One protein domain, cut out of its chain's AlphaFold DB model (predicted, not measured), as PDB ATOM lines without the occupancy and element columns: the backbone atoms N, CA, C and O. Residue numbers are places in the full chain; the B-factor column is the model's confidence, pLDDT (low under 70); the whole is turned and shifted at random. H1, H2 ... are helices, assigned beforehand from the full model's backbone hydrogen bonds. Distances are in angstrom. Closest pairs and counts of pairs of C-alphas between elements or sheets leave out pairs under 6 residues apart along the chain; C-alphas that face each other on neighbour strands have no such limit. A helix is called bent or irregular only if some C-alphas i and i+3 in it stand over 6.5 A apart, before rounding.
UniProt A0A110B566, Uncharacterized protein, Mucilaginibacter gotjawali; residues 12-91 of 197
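Overview. This is residues 12 to 91 of the 197 residues of an uncharacterized protein of Mucilaginibacter gotjawali (UniProt A0A110B566). A long helical hairpin: H1, bent but nearly straight, folds back into H2 beside it, and residues 12 to 17 of H1 stick out at one end. The printed part has 80 residues with two named helices, H1 then H2, and no named strand: all helix. It is an extended rod, radius of gyration of the C-alphas 18.2 A, spanning 63 by 17 by 13 A.

Arrangement. H1, residues 12 to 53, was assigned as one helix by its hydrogen bonds but is bent: C-alphas 34 and 37 are 6.7 A apart. Its arms, H1a, residues 12 to 34, and H1b, residues 37 to 53, stand at a shallow tilt of 16 degrees. H1b and H2, residues 60 to 90, form a hairpin, opposite ways at a shallow tilt of 10 degrees. H2 touches H1b with residues 63 to 70 alone; the closest C-alphas, of Phe 51 and Phe 63, are 7.1 A apart. H2 touches H1a with residues 77 to 88 alone, closest at the C-alphas of Phe 28 and Val 81, 7.5 A. Every O i to N i+4 pair is within hydrogen-bond range in H1b and H2, and 18 of 19 in H1a.

Along the chain. H1a, 30.0 A long, begins at C-alpha 12 (30.684, 122.816, -26.414). H1b is 24.4 A long. H2, 45.4 A, ends at C-alpha 90 (25.795, 138.528, -40.471).

Size, cuts and confidence. The farthest C-alphas, of Ser 12 and Asn 56, are 63.3 A apart. The printed part has no cut, and the link is short. pLDDT is under 70 at residues 12 to 35, 55 to 57 and 80 to 91.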
ATOM      1  N   SER A  12      31.536 123.891 -25.867       33.81
ATOM      2  CA  SER A  12      30.684 122.816 -26.414       33.81
ATOM      3  C   SER A  12      29.408 123.291 -27.134       33.81
ATOM      4  O   SER A  12      29.127 122.832 -28.239       33.81
ATOM      5  N   LEU A  13      28.662 124.247 -26.570       34.88
ATOM      6  CA  LEU A  13      27.416 124.769 -27.167       34.88
ATOM      7  C   LEU A  13      27.672 125.726 -28.343       34.88
ATOM      8  O   LEU A  13      26.967 125.687 -29.354       34.88
ATOM      9  N   ASN A  14      28.734 126.533 -28.248       42.41
ATOM     10  CA  ASN A  14      29.215 127.364 -29.353       42.41
ATOM     11  C   ASN A  14      29.711 126.509 -30.520       42.41
ATOM     12  O   ASN A  14      29.512 126.867 -31.682       42.41
ATOM     13  N   PHE A  15      30.322 125.364 -30.216       39.62
ATOM     14  CA  PHE A  15      30.784 124.415 -31.216       39.62
ATOM     15  C   PHE A  15      29.614 123.743 -31.932       39.62
ATOM     16  O   PHE A  15      29.664 123.642 -33.149       39.62
ATOM     17  N   GLU A  16      28.531 123.358 -31.254       40.12
ATOM     18  CA  GLU A  16      27.383 122.707 -31.907       40.12
ATOM     19  C   GLU A  16      26.588 123.630 -32.838       40.12
ATOM     20  O   GLU A  16      26.321 123.245 -33.978       40.12
ATOM     21  N   ALA A  17      26.263 124.858 -32.422       47.09
ATOM     22  CA  ALA A  17      25.559 125.815 -33.286       47.09
ATOM     23  C   ALA A  17      26.440 126.280 -34.460       47.09
ATOM     24  O   ALA A  17      25.983 126.349 -35.607       47.09
ATOM     25  N   SER A  18      27.732 126.516 -34.200       52.09
ATOM     26  CA  SER A  18      28.727 126.789 -35.241       52.09
ATOM     27  C   SER A  18      28.887 125.595 -36.186       52.09
ATOM     28  O   SER A  18      28.943 125.784 -37.397       52.09
ATOM     29  N   ASN A  19      28.901 124.361 -35.681       53.78
ATOM     30  CA  ASN A  19      29.012 123.151 -36.495       53.78
ATOM     31  C   ASN A  19      27.752 122.880 -37.305       53.78
ATOM     32  O   ASN A  19      27.863 122.481 -38.457       53.78
ATOM     33  N   ALA A  20      26.562 123.127 -36.760       57.31
ATOM     34  CA  ALA A  20      25.311 123.025 -37.501       57.31
ATOM     35  C   ALA A  20      25.290 124.031 -38.660       57.31
ATOM     36  O   ALA A  20      25.013 123.653 -39.800       57.31
ATOM     37  N   LEU A  21      25.682 125.285 -38.410       57.53
ATOM     38  CA  LEU A  21      25.819 126.300 -39.453       57.53
ATOM     39  C   LEU A  21      26.896 125.909 -40.478       57.53
ATOM     40  O   LEU A  21      26.667 126.016 -41.680       57.53
ATOM     41  N   MET A  22      28.044 125.398 -40.031       58.31
ATOM     42  CA  MET A  22      29.125 124.924 -40.900       58.31
ATOM     43  C   MET A  22      28.719 123.701 -41.719       58.31
ATOM     44  O   MET A  22      29.093 123.618 -42.885       58.31
ATOM     45  N   ASN A  23      27.905 122.801 -41.172       61.75
ATOM     46  CA  ASN A  23      27.341 121.654 -41.876       61.75
ATOM     47  C   ASN A  23      26.321 122.101 -42.920       61.75
ATOM     48  O   ASN A  23      26.337 121.589 -44.035       61.75
ATOM     49  N   VAL A  24      25.493 123.104 -42.617       63.12
ATOM     50  CA  VAL A  24      24.599 123.738 -43.594       63.12
ATOM     51  C   VAL A  24      25.425 124.398 -44.703       63.12
ATOM     52  O   VAL A  24      25.221 124.113 -45.880       63.12
ATOM     53  N   ILE A  25      26.431 125.206 -44.364       61.94
ATOM     54  CA  ILE A  25      27.329 125.844 -45.340       61.94
ATOM     55  C   ILE A  25      28.044 124.794 -46.198       61.94
ATOM     56  O   ILE A  25      28.100 124.936 -47.421       61.94
ATOM     57  N   ALA A  26      28.576 123.736 -45.588       62.00
ATOM     58  CA  ALA A  26      29.269 122.650 -46.268       62.00
ATOM     59  C   ALA A  26      28.321 121.855 -47.173       62.00
ATOM     60  O   ALA A  26      28.679 121.552 -48.310       62.00
ATOM     61  N   PHE A  27      27.093 121.593 -46.724       64.31
ATOM     62  CA  PHE A  27      26.040 120.964 -47.513       64.31
ATOM     63  C   PHE A  27      25.711 121.791 -48.759       64.31
ATOM     64  O   PHE A  27      25.715 121.263 -49.872       64.31
ATOM     65  N   PHE A  28      25.495 123.099 -48.603       63.47
ATOM     66  CA  PHE A  28      25.180 123.992 -49.719       63.47
ATOM     67  C   PHE A  28      26.362 124.174 -50.677       63.47
ATOM     68  O   PHE A  28      26.190 124.141 -51.897       63.47
ATOM     69  N   LYS A  29      27.580 124.302 -50.145       59.34
ATOM     70  CA  LYS A  29      28.808 124.415 -50.941       59.34
ATOM     71  C   LYS A  29      29.116 123.121 -51.702       59.34
ATOM     72  O   LYS A  29      29.508 123.187 -52.865       59.34
ATOM     73  N   GLY A  30      28.927 121.968 -51.063       61.44
ATOM     74  CA  GLY A  30      29.215 120.647 -51.619       61.44
ATOM     75  C   GLY A  30      28.160 120.176 -52.614       61.44
ATOM     76  O   GLY A  30      28.484 119.904 -53.767       61.44
ATOM     77  N   ARG A  31      26.887 120.113 -52.207       62.94
ATOM     78  CA  ARG A  31      25.809 119.609 -53.073       62.94
ATOM     79  C   ARG A  31      25.358 120.660 -54.074       62.94
ATOM     80  O   ARG A  31      25.409 120.429 -55.278       62.94
ATOM     81  N   LEU A  32      24.955 121.838 -53.614       63.62
ATOM     82  CA  LEU A  32      24.238 122.766 -54.488       63.62
ATOM     83  C   LEU A  32      25.147 123.417 -55.537       63.62
ATOM     84  O   LEU A  32      24.726 123.655 -56.659       63.62
ATOM     85  N   LEU A  33      26.417 123.644 -55.217       61.06
ATOM     86  CA  LEU A  33      27.350 124.287 -56.149       61.06
ATOM     87  C   LEU A  33      28.413 123.345 -56.699       61.06
ATOM     88  O   LEU A  33      28.835 123.516 -57.839       61.06
ATOM     89  N   GLY A  34      28.830 122.347 -55.918       62.84
ATOM     90  CA  GLY A  34      29.759 121.322 -56.387       62.84
ATOM     91  C   GLY A  34      29.122 120.326 -57.354       62.84
ATOM     92  O   GLY A  34      29.810 119.866 -58.257       62.84
ATOM     93  N   THR A  35      27.824 120.022 -57.201       66.75
ATOM     94  CA  THR A  35      27.148 119.024 -58.051       66.75
ATOM     95  C   THR A  35      26.079 119.603 -58.971       66.75
ATOM     96  O   THR A  35      26.087 119.264 -60.149       66.75
ATOM     97  N   MET A  36      25.210 120.519 -58.522       71.94
ATOM     98  CA  MET A  36      24.094 120.961 -59.382       71.94
ATOM     99  C   MET A  36      24.526 121.890 -60.520       71.94
ATOM    100  O   MET A  36      24.074 121.705 -61.643       71.94
ATOM    101  N   VAL A  37      25.441 122.836 -60.279       72.31
ATOM    102  CA  VAL A  37      25.900 123.766 -61.333       72.31
ATOM    103  C   VAL A  37      26.568 123.037 -62.511       72.31
ATOM    104  O   VAL A  37      26.187 123.302 -63.653       72.31
ATOM    105  N   PRO A  38      27.503 122.088 -62.292       78.94
ATOM    106  CA  PRO A  38      28.046 121.286 -63.387       78.94
ATOM    107  C   PRO A  38      26.984 120.427 -64.079       78.94
ATOM    108  O   PRO A  38      26.986 120.346 -65.304       78.94
ATOM    109  N   LEU A  39      26.061 119.823 -63.320       81.25
ATOM    110  CA  LEU A  39      24.989 118.999 -63.884       81.25
ATOM    111  C   LEU A  39      24.054 119.807 -64.786       81.25
ATOM    112  O   LEU A  39      23.675 119.324 -65.846       81.25
ATOM    113  N   TRP A  40      23.735 121.048 -64.422       82.50
ATOM    114  CA  TRP A  40      22.954 121.942 -65.275       82.50
ATOM    115  C   TRP A  40      23.708 122.353 -66.531       82.50
ATOM    116  O   TRP A  40      23.118 122.382 -67.606       82.50
ATOM    117  N   GLY A  41      25.013 122.614 -66.425       81.88
ATOM    118  CA  GLY A  41      25.856 122.864 -67.594       81.88
ATOM    119  C   GLY A  41      25.866 121.674 -68.558       81.88
ATOM    120  O   GLY A  41      25.644 121.848 -69.754       81.88
ATOM    121  N   ILE A  42      26.047 120.459 -68.033       87.00
ATOM    122  CA  ILE A  42      26.004 119.214 -68.815       87.00
ATOM    123  C   ILE A  42      24.621 119.023 -69.445       87.00
ATOM    124  O   ILE A  42      24.534 118.723 -70.633       87.00
ATOM    125  N   TYR A  43      23.548 119.239 -68.681       86.56
ATOM    126  CA  TYR A  43      22.175 119.117 -69.165       86.56
ATOM    127  C   TYR A  43      21.871 120.104 -70.297       86.56
ATOM    128  O   TYR A  43      21.337 119.699 -71.324       86.56
ATOM    129  N   LEU A  44      22.269 121.372 -70.163       86.56
ATOM    130  CA  LEU A  44      22.072 122.390 -71.200       86.56
ATOM    131  C   LEU A  44      22.822 122.047 -72.491       86.56
ATOM    132  O   LEU A  44      22.270 122.196 -73.582       86.56
ATOM    133  N   ILE A  45      24.064 121.565 -72.377       88.88
ATOM    134  CA  ILE A  45      24.858 121.111 -73.528       88.88
ATOM    135  C   ILE A  45      24.184 119.904 -74.188       88.88
ATOM    136  O   ILE A  45      24.035 119.870 -75.409       88.88
ATOM    137  N   TRP A  46      23.751 118.928 -73.389       87.75
ATOM    138  CA  TRP A  46      23.079 117.729 -73.875       87.75
ATOM    139  C   TRP A  46      21.751 118.052 -74.569       87.75
ATOM    140  O   TRP A  46      21.575 117.655 -75.717       87.75
ATOM    141  N   SER A  47      20.869 118.835 -73.937       85.31
ATOM    142  CA  SER A  47      19.572 119.240 -74.505       85.31
ATOM    143  C   SER A  47      19.760 120.056 -75.793       85.31
ATOM    144  O   SER A  47      19.109 119.784 -76.801       85.31
ATOM    145  N   SER A  48      20.744 120.965 -75.839       85.81
ATOM    146  CA  SER A  48      21.071 121.725 -77.058       85.81
ATOM    147  C   SER A  48      21.557 120.831 -78.206       85.81
ATOM    148  O   SER A  48      21.187 121.041 -79.363       85.81
ATOM    149  N   ASN A  49      22.388 119.828 -77.907       86.88
ATOM    150  CA  ASN A  49      22.875 118.874 -78.905       86.88
ATOM    151  C   ASN A  49      21.764 117.934 -79.382       86.88
ATOM    152  O   ASN A  49      21.677 117.655 -80.577       86.88
ATOM    153  N   LEU A  50      20.894 117.493 -78.474       85.00
ATOM    154  CA  LEU A  50      19.743 116.655 -78.789       85.00
ATOM    155  C   LEU A  50      18.757 117.397 -79.699       85.00
ATOM    156  O   LEU A  50      18.339 116.853 -80.716       85.00
ATOM    157  N   PHE A  51      18.451 118.661 -79.399       85.75
ATOM    158  CA  PHE A  51      17.598 119.490 -80.249       85.75
ATOM    159  C   PHE A  51      18.193 119.688 -81.651       85.75
ATOM    160  O   PHE A  51      17.475 119.608 -82.641       85.75
ATOM    161  N   ARG A  52      19.515 119.874 -81.770       84.75
ATOM    162  CA  ARG A  52      20.188 119.962 -83.078       84.75
ATOM    163  C   ARG A  52      20.152 118.647 -83.858       84.75
ATOM    164  O   ARG A  52      19.950 118.675 -85.066       84.75
ATOM    165  N   ALA A  53      20.353 117.514 -83.186       84.06
ATOM    166  CA  ALA A  53      20.377 116.193 -83.819       84.06
ATOM    167  C   ALA A  53      18.975 115.680 -84.193       84.06
ATOM    168  O   ALA A  53      18.817 114.954 -85.172       84.06
ATOM    169  N   CYS A  54      17.958 116.063 -83.422       81.62
ATOM    170  CA  CYS A  54      16.594 115.549 -83.520       81.62
ATOM    171  C   CYS A  54      15.562 116.658 -83.784       81.62
ATOM    172  O   CYS A  54      14.389 116.493 -83.466       81.62
ATOM    173  N   GLY A  55      15.963 117.792 -84.368       67.75
ATOM    174  CA  GLY A  55      15.104 118.980 -84.517       67.75
ATOM    175  C   GLY A  55      13.814 118.762 -85.318       67.75
ATOM    176  O   GLY A  55      12.866 119.522 -85.168       67.75
ATOM    177  N   ASN A  56      13.747 117.693 -86.117       66.81
ATOM    178  CA  ASN A  56      12.537 117.302 -86.847       66.81
ATOM    179  C   ASN A  56      11.557 116.459 -86.007       66.81
ATOM    180  O   ASN A  56      10.389 116.352 -86.367       66.81
ATOM    181  N   THR A  57      12.011 115.847 -84.908       68.31
ATOM    182  CA  THR A  57      11.197 115.017 -83.999       68.31
ATOM    183  C   THR A  57      10.919 115.697 -82.662       68.31
ATOM    184  O   THR A  57       9.870 115.463 -82.063       68.31
ATOM    185  N   ILE A  58      11.821 116.559 -82.188       71.75
ATOM    186  CA  ILE A  58      11.649 117.320 -80.948       71.75
ATOM    187  C   ILE A  58      10.992 118.655 -81.276       71.75
ATOM    188  O   ILE A  58      11.583 119.522 -81.915       71.75
ATOM    189  N   ASN A  59       9.758 118.830 -80.804       78.62
ATOM    190  CA  ASN A  59       9.015 120.070 -80.978       78.62
ATOM    191  C   ASN A  59       9.764 121.239 -80.310       78.62
ATOM    192  O   ASN A  59      10.124 121.158 -79.133       78.62
ATOM    193  N   LEU A  60       9.947 122.344 -81.039       80.00
ATOM    194  CA  LEU A  60      10.536 123.588 -80.529       80.00
ATOM    195  C   LEU A  60       9.895 124.029 -79.202       80.00
ATOM    196  O   LEU A  60      10.595 124.483 -78.301       80.00
ATOM    197  N   LEU A  61       8.582 123.834 -79.053       80.69
ATOM    198  CA  LEU A  61       7.852 124.162 -77.829       80.69
ATOM    199  C   LEU A  61       8.366 123.377 -76.610       80.69
ATOM    200  O   LEU A  61       8.481 123.935 -75.522       80.69
ATOM    201  N   TYR A  62       8.705 122.100 -76.799       81.56
ATOM    202  CA  TYR A  62       9.234 121.243 -75.739       81.56
ATOM    203  C   TYR A  62      10.636 121.697 -75.317       81.56
ATOM    204  O   TYR A  62      10.899 121.869 -74.131       81.56
ATOM    205  N   PHE A  63      11.502 122.006 -76.287       84.12
ATOM    206  CA  PHE A  63      12.828 122.561 -76.013       84.12
ATOM    207  C   PHE A  63      12.749 123.903 -75.263       84.12
ATOM    208  O   PHE A  63      13.455 124.117 -74.279       84.12
ATOM    209  N   MET A  64      11.842 124.800 -75.665       83.44
ATOM    210  CA  MET A  64      11.633 126.067 -74.953       83.44
ATOM    211  C   MET A  64      11.127 125.852 -73.520       83.44
ATOM    212  O   MET A  64      11.588 126.540 -72.608       83.44
ATOM    213  N   ALA A  65      10.228 124.890 -73.298       86.12
ATOM    214  CA  ALA A  65       9.748 124.547 -71.961       86.12
ATOM    215  C   ALA A  65      10.876 124.006 -71.060       86.12
ATOM    216  O   ALA A  65      10.993 124.440 -69.913       86.12
ATOM    217  N   GLU A  66      11.749 123.134 -71.580       85.56
ATOM    218  CA  GLU A  66      12.934 122.646 -70.855       85.56
ATOM    219  C   GLU A  66      13.891 123.786 -70.478       85.56
ATOM    220  O   GLU A  66      14.371 123.860 -69.341       85.56
ATOM    221  N   MET A  67      14.133 124.723 -71.399       86.06
ATOM    222  CA  MET A  67      15.000 125.877 -71.152       86.06
ATOM    223  C   MET A  67      14.424 126.815 -70.086       86.06
ATOM    224  O   MET A  67      15.157 127.269 -69.205       86.06
ATOM    225  N   ILE A  68      13.110 127.071 -70.115       87.94
ATOM    226  CA  ILE A  68      12.423 127.876 -69.095       87.94
ATOM    227  C   ILE A  68      12.501 127.185 -67.730       87.94
ATOM    228  O   ILE A  68      12.859 127.825 -66.740       87.94
ATOM    229  N   LEU A  69      12.231 125.880 -67.664       87.06
ATOM    230  CA  LEU A  69      12.319 125.116 -66.418       87.06
ATOM    231  C   LEU A  69      13.744 125.139 -65.840       87.06
ATOM    232  O   LEU A  69      13.938 125.333 -64.636       87.06
ATOM    233  N   THR A  70      14.752 125.016 -66.701       86.31
ATOM    234  CA  THR A  70      16.163 125.106 -66.302       86.31
ATOM    235  C   THR A  70      16.504 126.499 -65.774       86.31
ATOM    236  O   THR A  70      17.112 126.630 -64.715       86.31
ATOM    237  N   ALA A  71      16.050 127.561 -66.440       83.56
ATOM    238  CA  ALA A  71      16.263 128.928 -65.972       83.56
ATOM    239  C   ALA A  71      15.609 129.187 -64.601       83.56
ATOM    240  O   ALA A  71      16.221 129.806 -63.727       83.56
ATOM    241  N   VAL A  72      14.394 128.672 -64.378       85.50
ATOM    242  CA  VAL A  72      13.683 128.796 -63.094       85.50
ATOM    243  C   VAL A  72      14.424 128.063 -61.979       85.50
ATOM    244  O   VAL A  72      14.625 128.629 -60.904       85.50
ATOM    245  N   THR A  73      14.874 126.830 -62.218       82.75
ATOM    246  CA  THR A  73      15.626 126.067 -61.207       82.75
ATOM    247  C   THR A  73      16.948 126.753 -60.857       82.75
ATOM    248  O   THR A  73      17.249 126.912 -59.669       82.75
ATOM    249  N   VAL A  74      17.663 127.286 -61.856       82.38
ATOM    250  CA  VAL A  74      18.868 128.112 -61.663       82.38
ATOM    251  C   VAL A  74      18.592 129.327 -60.790       82.38
ATOM    252  O   VAL A  74      19.308 129.564 -59.810       82.38
ATOM    253  N   PHE A  75      17.538 130.076 -61.100       80.00
ATOM    254  CA  PHE A  75      17.170 131.272 -60.356       80.00
ATOM    255  C   PHE A  75      16.810 130.964 -58.895       80.00
ATOM    256  O   PHE A  75      17.321 131.618 -57.981       80.00
ATOM    257  N   VAL A  76      15.975 129.947 -58.653       77.31
ATOM    258  CA  VAL A  76      15.563 129.550 -57.299       77.31
ATOM    259  C   VAL A  76      16.781 129.160 -56.467       77.31
ATOM    260  O   VAL A  76      16.967 129.690 -55.368       77.31
ATOM    261  N   SER A  77      17.659 128.311 -57.000       73.50
ATOM    262  CA  SER A  77      18.892 127.926 -56.313       73.50
ATOM    263  C   SER A  77      19.807 129.110 -56.029       73.50
ATOM    264  O   SER A  77      20.302 129.238 -54.910       73.50
ATOM    265  N   TYR A  78      19.997 130.011 -56.995       73.69
ATOM    266  CA  TYR A  78      20.806 131.211 -56.802       73.69
ATOM    267  C   TYR A  78      20.252 132.100 -55.678       73.69
ATOM    268  O   TYR A  78      20.995 132.527 -54.788       73.69
ATOM    269  N   SER A  79      18.937 132.335 -55.671       71.00
ATOM    270  CA  SER A  79      18.267 133.151 -54.653       71.00
ATOM    271  C   SER A  79      18.436 132.573 -53.243       71.00
ATOM    272  O   SER A  79      18.698 133.309 -52.286       71.00
ATOM    273  N   LEU A  80      18.357 131.248 -53.120       68.00
ATOM    274  CA  LEU A  80      18.453 130.537 -51.854       68.00
ATOM    275  C   LEU A  80      19.883 130.588 -51.305       68.00
ATOM    276  O   LEU A  80      20.086 130.886 -50.128       68.00
ATOM    277  N   VAL A  81      20.882 130.419 -52.173       69.38
ATOM    278  CA  VAL A  81      22.291 130.557 -51.787       69.38
ATOM    279  C   VAL A  81      22.627 131.990 -51.371       69.38
ATOM    280  O   VAL A  81      23.339 132.183 -50.385       69.38
ATOM    281  N   ASN A  82      22.094 133.005 -52.057       65.12
ATOM    282  CA  ASN A  82      22.306 134.403 -51.674       65.12
ATOM    283  C   ASN A  82      21.733 134.731 -50.289       65.12
ATOM    284  O   ASN A  82      22.388 135.423 -49.509       65.12
ATOM    285  N   ARG A  83      20.548 134.209 -49.949       63.47
ATOM    286  CA  ARG A  83      19.976 134.375 -48.604       63.47
ATOM    287  C   ARG A  83      20.861 133.745 -47.533       63.47
ATOM    288  O   ARG A  83      21.153 134.387 -46.531       63.47
ATOM    289  N   ILE A  84      21.347 132.529 -47.773       63.97
ATOM    290  CA  ILE A  84      22.243 131.832 -46.841       63.97
ATOM    291  C   ILE A  84      23.564 132.586 -46.692       63.97
ATOM    292  O   ILE A  84      24.032 132.787 -45.576       63.97
ATOM    293  N   ARG A  85      24.143 133.070 -47.795       60.69
ATOM    294  CA  ARG A  85      25.348 133.907 -47.767       60.69
ATOM    295  C   ARG A  85      25.169 135.123 -46.860       60.69
ATOM    296  O   ARG A  85      26.080 135.434 -46.101       60.69
ATOM    297  N   LEU A  86      24.033 135.814 -46.951       61.34
ATOM    298  CA  LEU A  86      23.753 136.973 -46.101       61.34
ATOM    299  C   LEU A  86      23.705 136.572 -44.628       61.34
ATOM    300  O   LEU A  86      24.411 137.181 -43.835       61.34
ATOM    301  N   ILE A  87      22.975 135.504 -44.299       60.59
ATOM    302  CA  ILE A  87      22.868 134.982 -42.929       60.59
ATOM    303  C   ILE A  87      24.257 134.665 -42.356       60.59
ATOM    304  O   ILE A  87      24.610 135.140 -41.280       60.59
ATOM    305  N   VAL A  88      25.086 133.933 -43.101       58.78
ATOM    306  CA  VAL A  88      26.429 133.528 -42.652       58.78
ATOM    307  C   VAL A  88      27.359 134.725 -42.456       58.78
ATOM    308  O   VAL A  88      28.150 134.738 -41.520       58.78
ATOM    309  N   LEU A  89      27.256 135.743 -43.312       55.78
ATOM    310  CA  LEU A  89      28.054 136.965 -43.188       55.78
ATOM    311  C   LEU A  89      27.600 137.870 -42.034       55.78
ATOM    312  O   LEU A  89      28.388 138.698 -41.584       55.78
ATOM    313  N   THR A  90      26.352 137.736 -41.578       53.22
ATOM    314  CA  THR A  90      25.795 138.528 -40.471       53.22
ATOM    315  C   THR A  90      25.957 137.885 -39.098       53.22
ATOM    316  O   THR A  90      25.807 138.578 -38.098       53.22
ATOM    317  N   ILE A  91      26.264 136.587 -39.024       57.84
ATOM    318  CA  ILE A  91      26.435 135.886 -37.747       57.84
ATOM    319  C   ILE A  91      27.873 136.076 -37.238       57.84
ATOM    320  O   ILE A  91      28.850 135.825 -37.951       57.84
TER     321      ILE A  91